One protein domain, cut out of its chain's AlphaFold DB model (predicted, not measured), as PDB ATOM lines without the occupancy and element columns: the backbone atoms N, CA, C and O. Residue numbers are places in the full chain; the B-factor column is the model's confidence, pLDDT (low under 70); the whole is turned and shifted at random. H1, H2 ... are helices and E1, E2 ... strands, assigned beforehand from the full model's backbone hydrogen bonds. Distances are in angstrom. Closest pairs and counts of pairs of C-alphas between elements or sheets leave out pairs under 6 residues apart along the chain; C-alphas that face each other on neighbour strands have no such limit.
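Overview. This is residues 8 to 63 of the 68 residues of the protein "Lysozyme" of Helicobacter pylori (UniProt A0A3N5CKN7). Look for a small two-stranded hairpin, E1 and E2, beside the first part of one long helix, H1, whose later part reaches away from the hairpin as an arm. Residues 45 to 50 and 52 to 59 stick out, and a long loop, residues 22 to 35, joins the hairpin to the helix. The printed part has 56 residues with two named strands and one named helix, in the order E1, E2, H1; the sheet, E1 - E2, is antiparallel and the class is mixed, helices and strands. The whole is loose, with a radius of gyration of the C-alphas of 13.6 A, and elongated, spanning 38 by 23 by 19 A.

Arrangement. Begin with the hairpin of E1, residues 8 to 12, and E2, residues 18 to 21, whose directions stand at 149 degrees, antiparallel. Look across it for N 11 and O 19, and for N 19 and O 11, each pair 2.8 A apart and within hydrogen-bond range. Residues 24 to 25 form a short antiparallel pairing with residues 19 to 20 of E2. Next find H1, residues 36 to 54: its closest C-alphas to E1 are those of Ile 36 and Ser 9, 6.5 A apart, and to E2 those of Tyr 40 and Ile 20, 7.8 A apart. In H1 every O i to N i+4 pair is within hydrogen-bond range.

Along the chain. Find C-alpha 8 at (230.381, 199.920, 224.364), where E1 begins its 12.8 A. E2 runs 10.9 A from C-alpha 18 to C-alpha 21. H1 runs 26.7 A from C-alpha 36 at (231.516, 198.911, 216.222) to C-alpha 54 at (206.418, 198.501, 225.466).

Size, cuts and confidence. The C-alphas of Gly 33 and Asn 62 are the two farthest apart, 40.2 A. The printed part has no cut. The link from E1 to E2 is tight and that from E2 to H1 long. Residues 28 to 39 have pLDDT under 70; the mean of the printed part is 78.7.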
ATOM      1  N   PRO A   8     230.602 199.232 225.641       77.50
ATOM      2  CA  PRO A   8     230.381 199.920 224.364       77.50
ATOM      3  C   PRO A   8     230.967 199.156 223.161       77.50
ATOM      4  O   PRO A   8     230.666 199.485 222.014       77.50
ATOM      5  N   SER A   9     231.803 198.149 223.416       81.62
ATOM      6  CA  SER A   9     232.449 197.310 222.406       81.62
ATOM      7  C   SER A   9     231.805 195.930 222.355       81.62
ATOM      8  O   SER A   9     231.296 195.439 223.365       81.62
ATOM      9  N   ILE A  10     231.881 195.284 221.188       82.88
ATOM     10  CA  ILE A  10     231.478 193.882 221.043       82.88
ATOM     11  C   ILE A  10     232.450 193.012 221.845       82.88
ATOM     12  O   ILE A  10     233.666 193.161 221.720       82.88
ATOM     13  N   TYR A  11     231.911 192.106 222.649       85.31
ATOM     14  CA  TYR A  11     232.646 191.095 223.395       85.31
ATOM     15  C   TYR A  11     232.010 189.723 223.179       85.31
ATOM     16  O   TYR A  11     230.874 189.614 222.721       85.31
ATOM     17  N   THR A  12     232.753 188.673 223.501       86.81
ATOM     18  CA  THR A  12     232.222 187.311 223.523       86.81
ATOM     19  C   THR A  12     231.689 187.030 224.919       86.81
ATOM     20  O   THR A  12     232.428 187.166 225.897       86.81
ATOM     21  N   ASP A  13     230.407 186.692 225.029       86.62
ATOM     22  CA  ASP A  13     229.814 186.340 226.317       86.62
ATOM     23  C   ASP A  13     230.207 184.921 226.773       86.62
ATOM     24  O   ASP A  13     230.950 184.196 226.108       86.62
ATOM     25  N   LYS A  14     229.707 184.508 227.942       87.88
ATOM     26  CA  LYS A  14     229.988 183.182 228.525       87.88
ATOM     27  C   LYS A  14     229.415 182.019 227.706       87.88
ATOM     28  O   LYS A  14     229.777 180.877 227.965       87.88
ATOM     29  N   THR A  15     228.504 182.305 226.781       89.12
ATOM     30  CA  THR A  15     227.878 181.346 225.863       89.12
ATOM     31  C   THR A  15     228.484 181.404 224.460       89.12
ATOM     32  O   THR A  15     227.945 180.810 223.532       89.12
ATOM     33  N   GLU A  16     229.624 182.087 224.312       86.19
ATOM     34  CA  GLU A  16     230.362 182.249 223.058       86.19
ATOM     35  C   GLU A  16     229.618 183.057 221.985       86.19
ATOM     36  O   GLU A  16     229.906 182.957 220.790       86.19
ATOM     37  N   HIS A  17     228.678 183.912 222.395       86.12
ATOM     38  CA  HIS A  17     227.942 184.769 221.476       86.12
ATOM     39  C   HIS A  17     228.549 186.174 221.384       86.12
ATOM     40  O   HIS A  17     228.916 186.767 222.407       86.12
ATOM     41  N   PRO A  18     228.637 186.746 220.166       85.50
ATOM     42  CA  PRO A  18     228.998 188.145 220.001       85.50
ATOM     43  C   PRO A  18     227.925 189.012 220.656       85.50
ATOM     44  O   PRO A  18     226.749 188.926 220.312       85.50
ATOM     45  N   THR A  19     228.334 189.847 221.600       86.56
ATOM     46  CA  THR A  19     227.444 190.550 222.527       86.56
ATOM     47  C   THR A  19     227.896 191.998 222.708       86.56
ATOM     48  O   THR A  19     229.085 192.293 222.599       86.56
ATOM     49  N   ILE A  20     226.973 192.931 222.952       85.81
ATOM     50  CA  ILE A  20     227.266 194.361 223.159       85.81
ATOM     51  C   ILE A  20     226.349 194.969 224.233       85.81
ATOM     52  O   ILE A  20     225.260 194.467 224.498       85.81
ATOM     53  N   GLY A  21     226.759 196.081 224.842       86.19
ATOM     54  CA  GLY A  21     225.942 196.818 225.802       86.19
ATOM     55  C   GLY A  21     225.767 196.042 227.102       86.19
ATOM     56  O   GLY A  21     226.759 195.660 227.715       86.19
ATOM     57  N   TYR A  22     224.513 195.835 227.501       86.88
ATOM     58  CA  TYR A  22     224.098 195.026 228.648       86.88
ATOM     59  C   TYR A  22     223.656 193.639 228.160       86.88
ATOM     60  O   TYR A  22     222.460 193.397 228.041       86.88
ATOM     61  N   GLY A  23     224.593 192.795 227.718       86.56
ATOM     62  CA  GLY A  23     224.259 191.418 227.322       86.56
ATOM     63  C   GLY A  23     223.454 191.268 226.025       86.56
ATOM     64  O   GLY A  23     222.853 190.221 225.786       86.56
ATOM     65  N   TYR A  24     223.425 192.281 225.153       83.38
ATOM     66  CA  TYR A  24     222.659 192.200 223.910       83.38
ATOM     67  C   TYR A  24     223.334 191.279 222.891       83.38
ATOM     68  O   TYR A  24     224.363 191.634 222.309       83.38
ATOM     69  N   ASN A  25     222.731 190.113 222.658       85.56
ATOM     70  CA  ASN A  25     223.238 189.109 221.731       85.56
ATOM     71  C   ASN A  25     223.056 189.547 220.263       85.56
ATOM     72  O   ASN A  25     221.939 189.709 219.766       85.56
ATOM     73  N   LEU A  26     224.175 189.693 219.555       78.56
ATOM     74  CA  LEU A  26     224.233 190.057 218.143       78.56
ATOM     75  C   LEU A  26     224.098 188.864 217.199       78.56
ATOM     76  O   LEU A  26     223.848 189.092 216.026       78.56
ATOM     77  N   SER A  27     224.221 187.612 217.649       73.38
ATOM     78  CA  SER A  27     224.119 186.426 216.781       73.38
ATOM     79  C   SER A  27     222.745 186.272 216.124       73.38
ATOM     80  O   SER A  27     222.625 185.636 215.080       73.38
ATOM     81  N   VAL A  28     221.708 186.869 216.719       68.38
ATOM     82  CA  VAL A  28     220.351 186.949 216.149       68.38
ATOM     83  C   VAL A  28     220.333 187.815 214.878       68.38
ATOM     84  O   VAL A  28     219.467 187.657 214.020       68.38
ATOM     85  N   TYR A  29     221.325 188.692 214.721       63.12
ATOM     86  CA  TYR A  29     221.518 189.550 213.562       63.12
ATOM     87  C   TYR A  29     222.731 189.047 212.774       63.12
ATOM     88  O   TYR A  29     223.858 189.054 213.259       63.12
ATOM     89  N   SER A  30     222.529 188.605 211.530       56.78
ATOM     90  CA  SER A  30     223.641 188.213 210.657       56.78
ATOM     91  C   SER A  30     224.520 189.439 210.387       56.78
ATOM     92  O   SER A  30     224.177 190.311 209.587       56.78
ATOM     93  N   TYR A  31     225.609 189.572 211.141       61.50
ATOM     94  CA  TYR A  31     226.424 190.777 211.143       61.50
ATOM     95  C   TYR A  31     227.728 190.513 210.396       61.50
ATOM     96  O   TYR A  31     228.689 189.985 210.951       61.50
ATOM     97  N   GLU A  32     227.756 190.887 209.116       55.00
ATOM     98  CA  GLU A  32     228.937 190.844 208.240       55.00
ATOM     99  C   GLU A  32     230.033 191.843 208.675       55.00
ATOM    100  O   GLU A  32     230.358 192.790 207.956       55.00
ATOM    101  N   GLY A  33     230.593 191.677 209.876       54.28
ATOM    102  CA  GLY A  33     231.864 192.282 210.296       54.28
ATOM    103  C   GLY A  33     231.973 193.812 210.208       54.28
ATOM    104  O   GLY A  33     233.084 194.339 210.178       54.28
ATOM    105  N   LYS A  34     230.863 194.557 210.134       53.81
ATOM    106  CA  LYS A  34     230.900 196.023 209.998       53.81
ATOM    107  C   LYS A  34     231.174 196.704 211.343       53.81
ATOM    108  O   LYS A  34     230.886 196.184 212.401       53.81
ATOM    109  N   CYS A  35     231.826 197.862 211.307       52.91
ATOM    110  CA  CYS A  35     232.424 198.523 212.470       52.91
ATOM    111  C   CYS A  35     231.491 198.720 213.682       52.91
ATOM    112  O   CYS A  35     230.321 199.063 213.525       52.91
ATOM    113  N   ILE A  36     232.088 198.659 214.881       54.56
ATOM    114  CA  ILE A  36     231.516 198.911 216.222       54.56
ATOM    115  C   ILE A  36     230.538 200.104 216.257       54.56
ATOM    116  O   ILE A  36     229.489 200.035 216.894       54.56
ATOM    117  N   THR A  37     230.814 201.175 215.505       55.28
ATOM    118  CA  THR A  37     229.949 202.362 215.407       55.28
ATOM    119  C   THR A  37     228.546 202.049 214.866       55.28
ATOM    120  O   THR A  37     227.569 202.654 215.298       55.28
ATOM    121  N   LYS A  38     228.420 201.086 213.945       66.06
ATOM    122  CA  LYS A  38     227.127 200.635 213.404       66.06
ATOM    123  C   LYS A  38     226.397 199.694 214.362       66.06
ATOM    124  O   LYS A  38     225.176 199.747 214.416       66.06
ATOM    125  N   ALA A  39     227.123 198.865 215.114       68.25
ATOM    126  CA  ALA A  39     226.529 197.961 216.102       68.25
ATOM    127  C   ALA A  39     225.869 198.734 217.257       68.25
ATOM    128  O   ALA A  39     224.760 198.405 217.665       68.25
ATOM    129  N   TYR A  40     226.499 199.816 217.728       72.69
ATOM    130  CA  TYR A  40     225.913 200.671 218.765       72.69
ATOM    131  C   TYR A  40     224.689 201.463 218.274       72.69
ATOM    132  O   TYR A  40     223.697 201.596 218.994       72.69
ATOM    133  N   GLY A  41     224.731 201.954 217.029       81.19
ATOM    134  CA  GLY A  41     223.572 202.578 216.383       81.19
ATOM    135  C   GLY A  41     222.391 201.611 216.282       81.19
ATOM    136  O   GLY A  41     221.299 201.932 216.737       81.19
ATOM    137  N   LEU A  42     222.648 200.389 215.802       77.94
ATOM    138  CA  LEU A  42     221.652 199.319 215.726       77.94
ATOM    139  C   LEU A  42     221.036 199.004 217.097       77.94
ATOM    140  O   LEU A  42     219.815 198.975 217.219       77.94
ATOM    141  N   LEU A  43     221.866 198.815 218.130       79.88
ATOM    142  CA  LEU A  43     221.391 198.588 219.497       79.88
ATOM    143  C   LEU A  43     220.455 199.717 219.947       79.88
ATOM    144  O   LEU A  43     219.378 199.467 220.479       79.88
ATOM    145  N   THR A  44     220.850 200.966 219.700       83.12
ATOM    146  CA  THR A  44     220.060 202.144 220.070       83.12
ATOM    147  C   THR A  44     218.714 202.178 219.346       83.12
ATOM    148  O   THR A  44     217.693 202.488 219.961       83.12
ATOM    149  N   ASP A  45     218.689 201.862 218.055       85.62
ATOM    150  CA  ASP A  45     217.462 201.865 217.259       85.62
ATOM    151  C   ASP A  45     216.500 200.758 217.705       85.62
ATOM    152  O   ASP A  45     215.318 201.028 217.927       85.62
ATOM    153  N   ILE A  46     217.012 199.556 217.977       83.56
ATOM    154  CA  ILE A  46     216.221 198.436 218.508       83.56
ATOM    155  C   ILE A  46     215.651 198.768 219.888       83.56
ATOM    156  O   ILE A  46     214.474 198.522 220.153       83.56
ATOM    157  N   LEU A  47     216.447 199.371 220.775       84.75
ATOM    158  CA  LEU A  47     215.964 199.795 222.091       84.75
ATOM    159  C   LEU A  47     214.843 200.837 221.976       84.75
ATOM    160  O   LEU A  47     213.863 200.763 222.719       84.75
ATOM    161  N   LYS A  48     214.931 201.770 221.019       88.31
ATOM    162  CA  LYS A  48     213.852 202.734 220.743       88.31
ATOM    163  C   LYS A  48     212.589 202.051 220.223       88.31
ATOM    164  O   LYS A  48     211.491 202.435 220.628       88.31
ATOM    165  N   GLU A  49     212.711 201.074 219.331       88.38
ATOM    166  CA  GLU A  49     211.565 200.310 218.821       88.38
ATOM    167  C   GLU A  49     210.895 199.488 219.921       88.38
ATOM    168  O   GLU A  49     209.680 199.581 220.107       88.38
ATOM    169  N   ASN A  50     211.687 198.777 220.723       86.38
ATOM    170  CA  ASN A  50     211.193 198.025 221.872       86.38
ATOM    171  C   ASN A  50     210.508 198.942 222.884       86.38
ATOM    172  O   ASN A  50     209.445 198.599 223.391       86.38
ATOM    173  N   HIS A  51     211.053 200.133 223.141       85.38
ATOM    174  CA  HIS A  51     210.407 201.109 224.012       85.38
ATOM    175  C   HIS A  51     209.033 201.535 223.474       85.38
ATOM    176  O   HIS A  51     208.060 201.552 224.226       85.38
ATOM    177  N   LYS A  52     208.908 201.805 222.167       89.62
ATOM    178  CA  LYS A  52     207.605 202.106 221.542       89.62
ATOM    179  C   LYS A  52     206.623 200.942 221.675       89.62
ATOM    180  O   LYS A  52     205.459 201.170 221.998       89.62
ATOM    181  N   ALA A  53     207.082 199.712 221.448       88.88
ATOM    182  CA  ALA A  53     206.260 198.518 221.619       88.88
ATOM    183  C   ALA A  53     205.820 198.353 223.082       88.88
ATOM    184  O   ALA A  53     204.646 198.106 223.348       88.88
ATOM    185  N   LEU A  54     206.719 198.579 224.039       86.62
ATOM    186  CA  LEU A  54     206.418 198.501 225.466       86.62
ATOM    187  C   LEU A  54     205.392 199.552 225.899       86.62
ATOM    188  O   LEU A  54     204.457 199.232 226.630       86.62
ATOM    189  N   LEU A  55     205.486 200.774 225.369       84.94
ATOM    190  CA  LEU A  55     204.486 201.824 225.574       84.94
ATOM    191  C   LEU A  55     203.097 201.461 225.030       84.94
ATOM    192  O   LEU A  55     202.128 202.116 225.402       84.94
ATOM    193  N   SER A  56     202.949 200.442 224.177       86.69
ATOM    194  CA  SER A  56     201.619 199.965 223.774       86.69
ATOM    195  C   SER A  56     200.901 199.205 224.898       86.69
ATOM    196  O   SER A  56     199.670 199.204 224.949       86.69
ATOM    197  N   TYR A  57     201.638 198.626 225.852       85.69
ATOM    198  CA  TYR A  57     201.058 197.873 226.958       85.69
ATOM    199  C   TYR A  57     200.586 198.798 228.086       85.69
ATOM    200  O   TYR A  57     201.364 199.544 228.681       85.69
ATOM    201  N   GLY A  58     199.299 198.708 228.438       84.25
ATOM    202  CA  GLY A  58     198.687 199.564 229.463       84.25
ATOM    203  C   GLY A  58     199.336 199.460 230.848       84.25
ATOM    204  O   GLY A  58     199.452 200.467 231.536       84.25
ATOM    205  N   TRP A  59     199.817 198.275 231.239       82.62
ATOM    206  CA  TRP A  59     200.511 198.074 232.518       82.62
ATOM    207  C   TRP A  59     201.896 198.730 232.551       82.62
ATOM    208  O   TRP A  59     202.325 199.187 233.606       82.62
ATOM    209  N   TYR A  60     202.581 198.811 231.406       81.38
ATOM    210  CA  TYR A  60     203.928 199.372 231.308       81.38
ATOM    211  C   TYR A  60     203.914 200.897 231.458       81.38
ATOM    212  O   TYR A  60     204.795 201.461 232.095       81.38
ATOM    213  N   LYS A  61     202.862 201.565 230.961       77.75
ATOM    214  CA  LYS A  61     202.654 203.017 231.130       77.75
ATOM    215  C   LYS A  61     202.520 203.460 232.588       77.75
ATOM    216  O   LYS A  61     202.766 204.620 232.890       77.75
ATOM    217  N   ASN A  62     202.093 202.548 233.459       81.19
ATOM    218  CA  ASN A  62     201.850 202.821 234.873       81.19
ATOM    219  C   ASN A  62     203.056 202.461 235.755       81.19
ATOM    220  O   ASN A  62     202.959 202.535 236.979       81.19
ATOM    221  N   LEU A  63     204.169 202.031 235.153       81.50
ATOM    222  CA  LEU A  63     205.424 201.854 235.868       81.50
ATOM    223  C   LEU A  63     206.115 203.206 236.016       81.50
ATOM    224  O   LEU A  63     206.271 203.943 235.045       81.50
TER     225      LEU A  63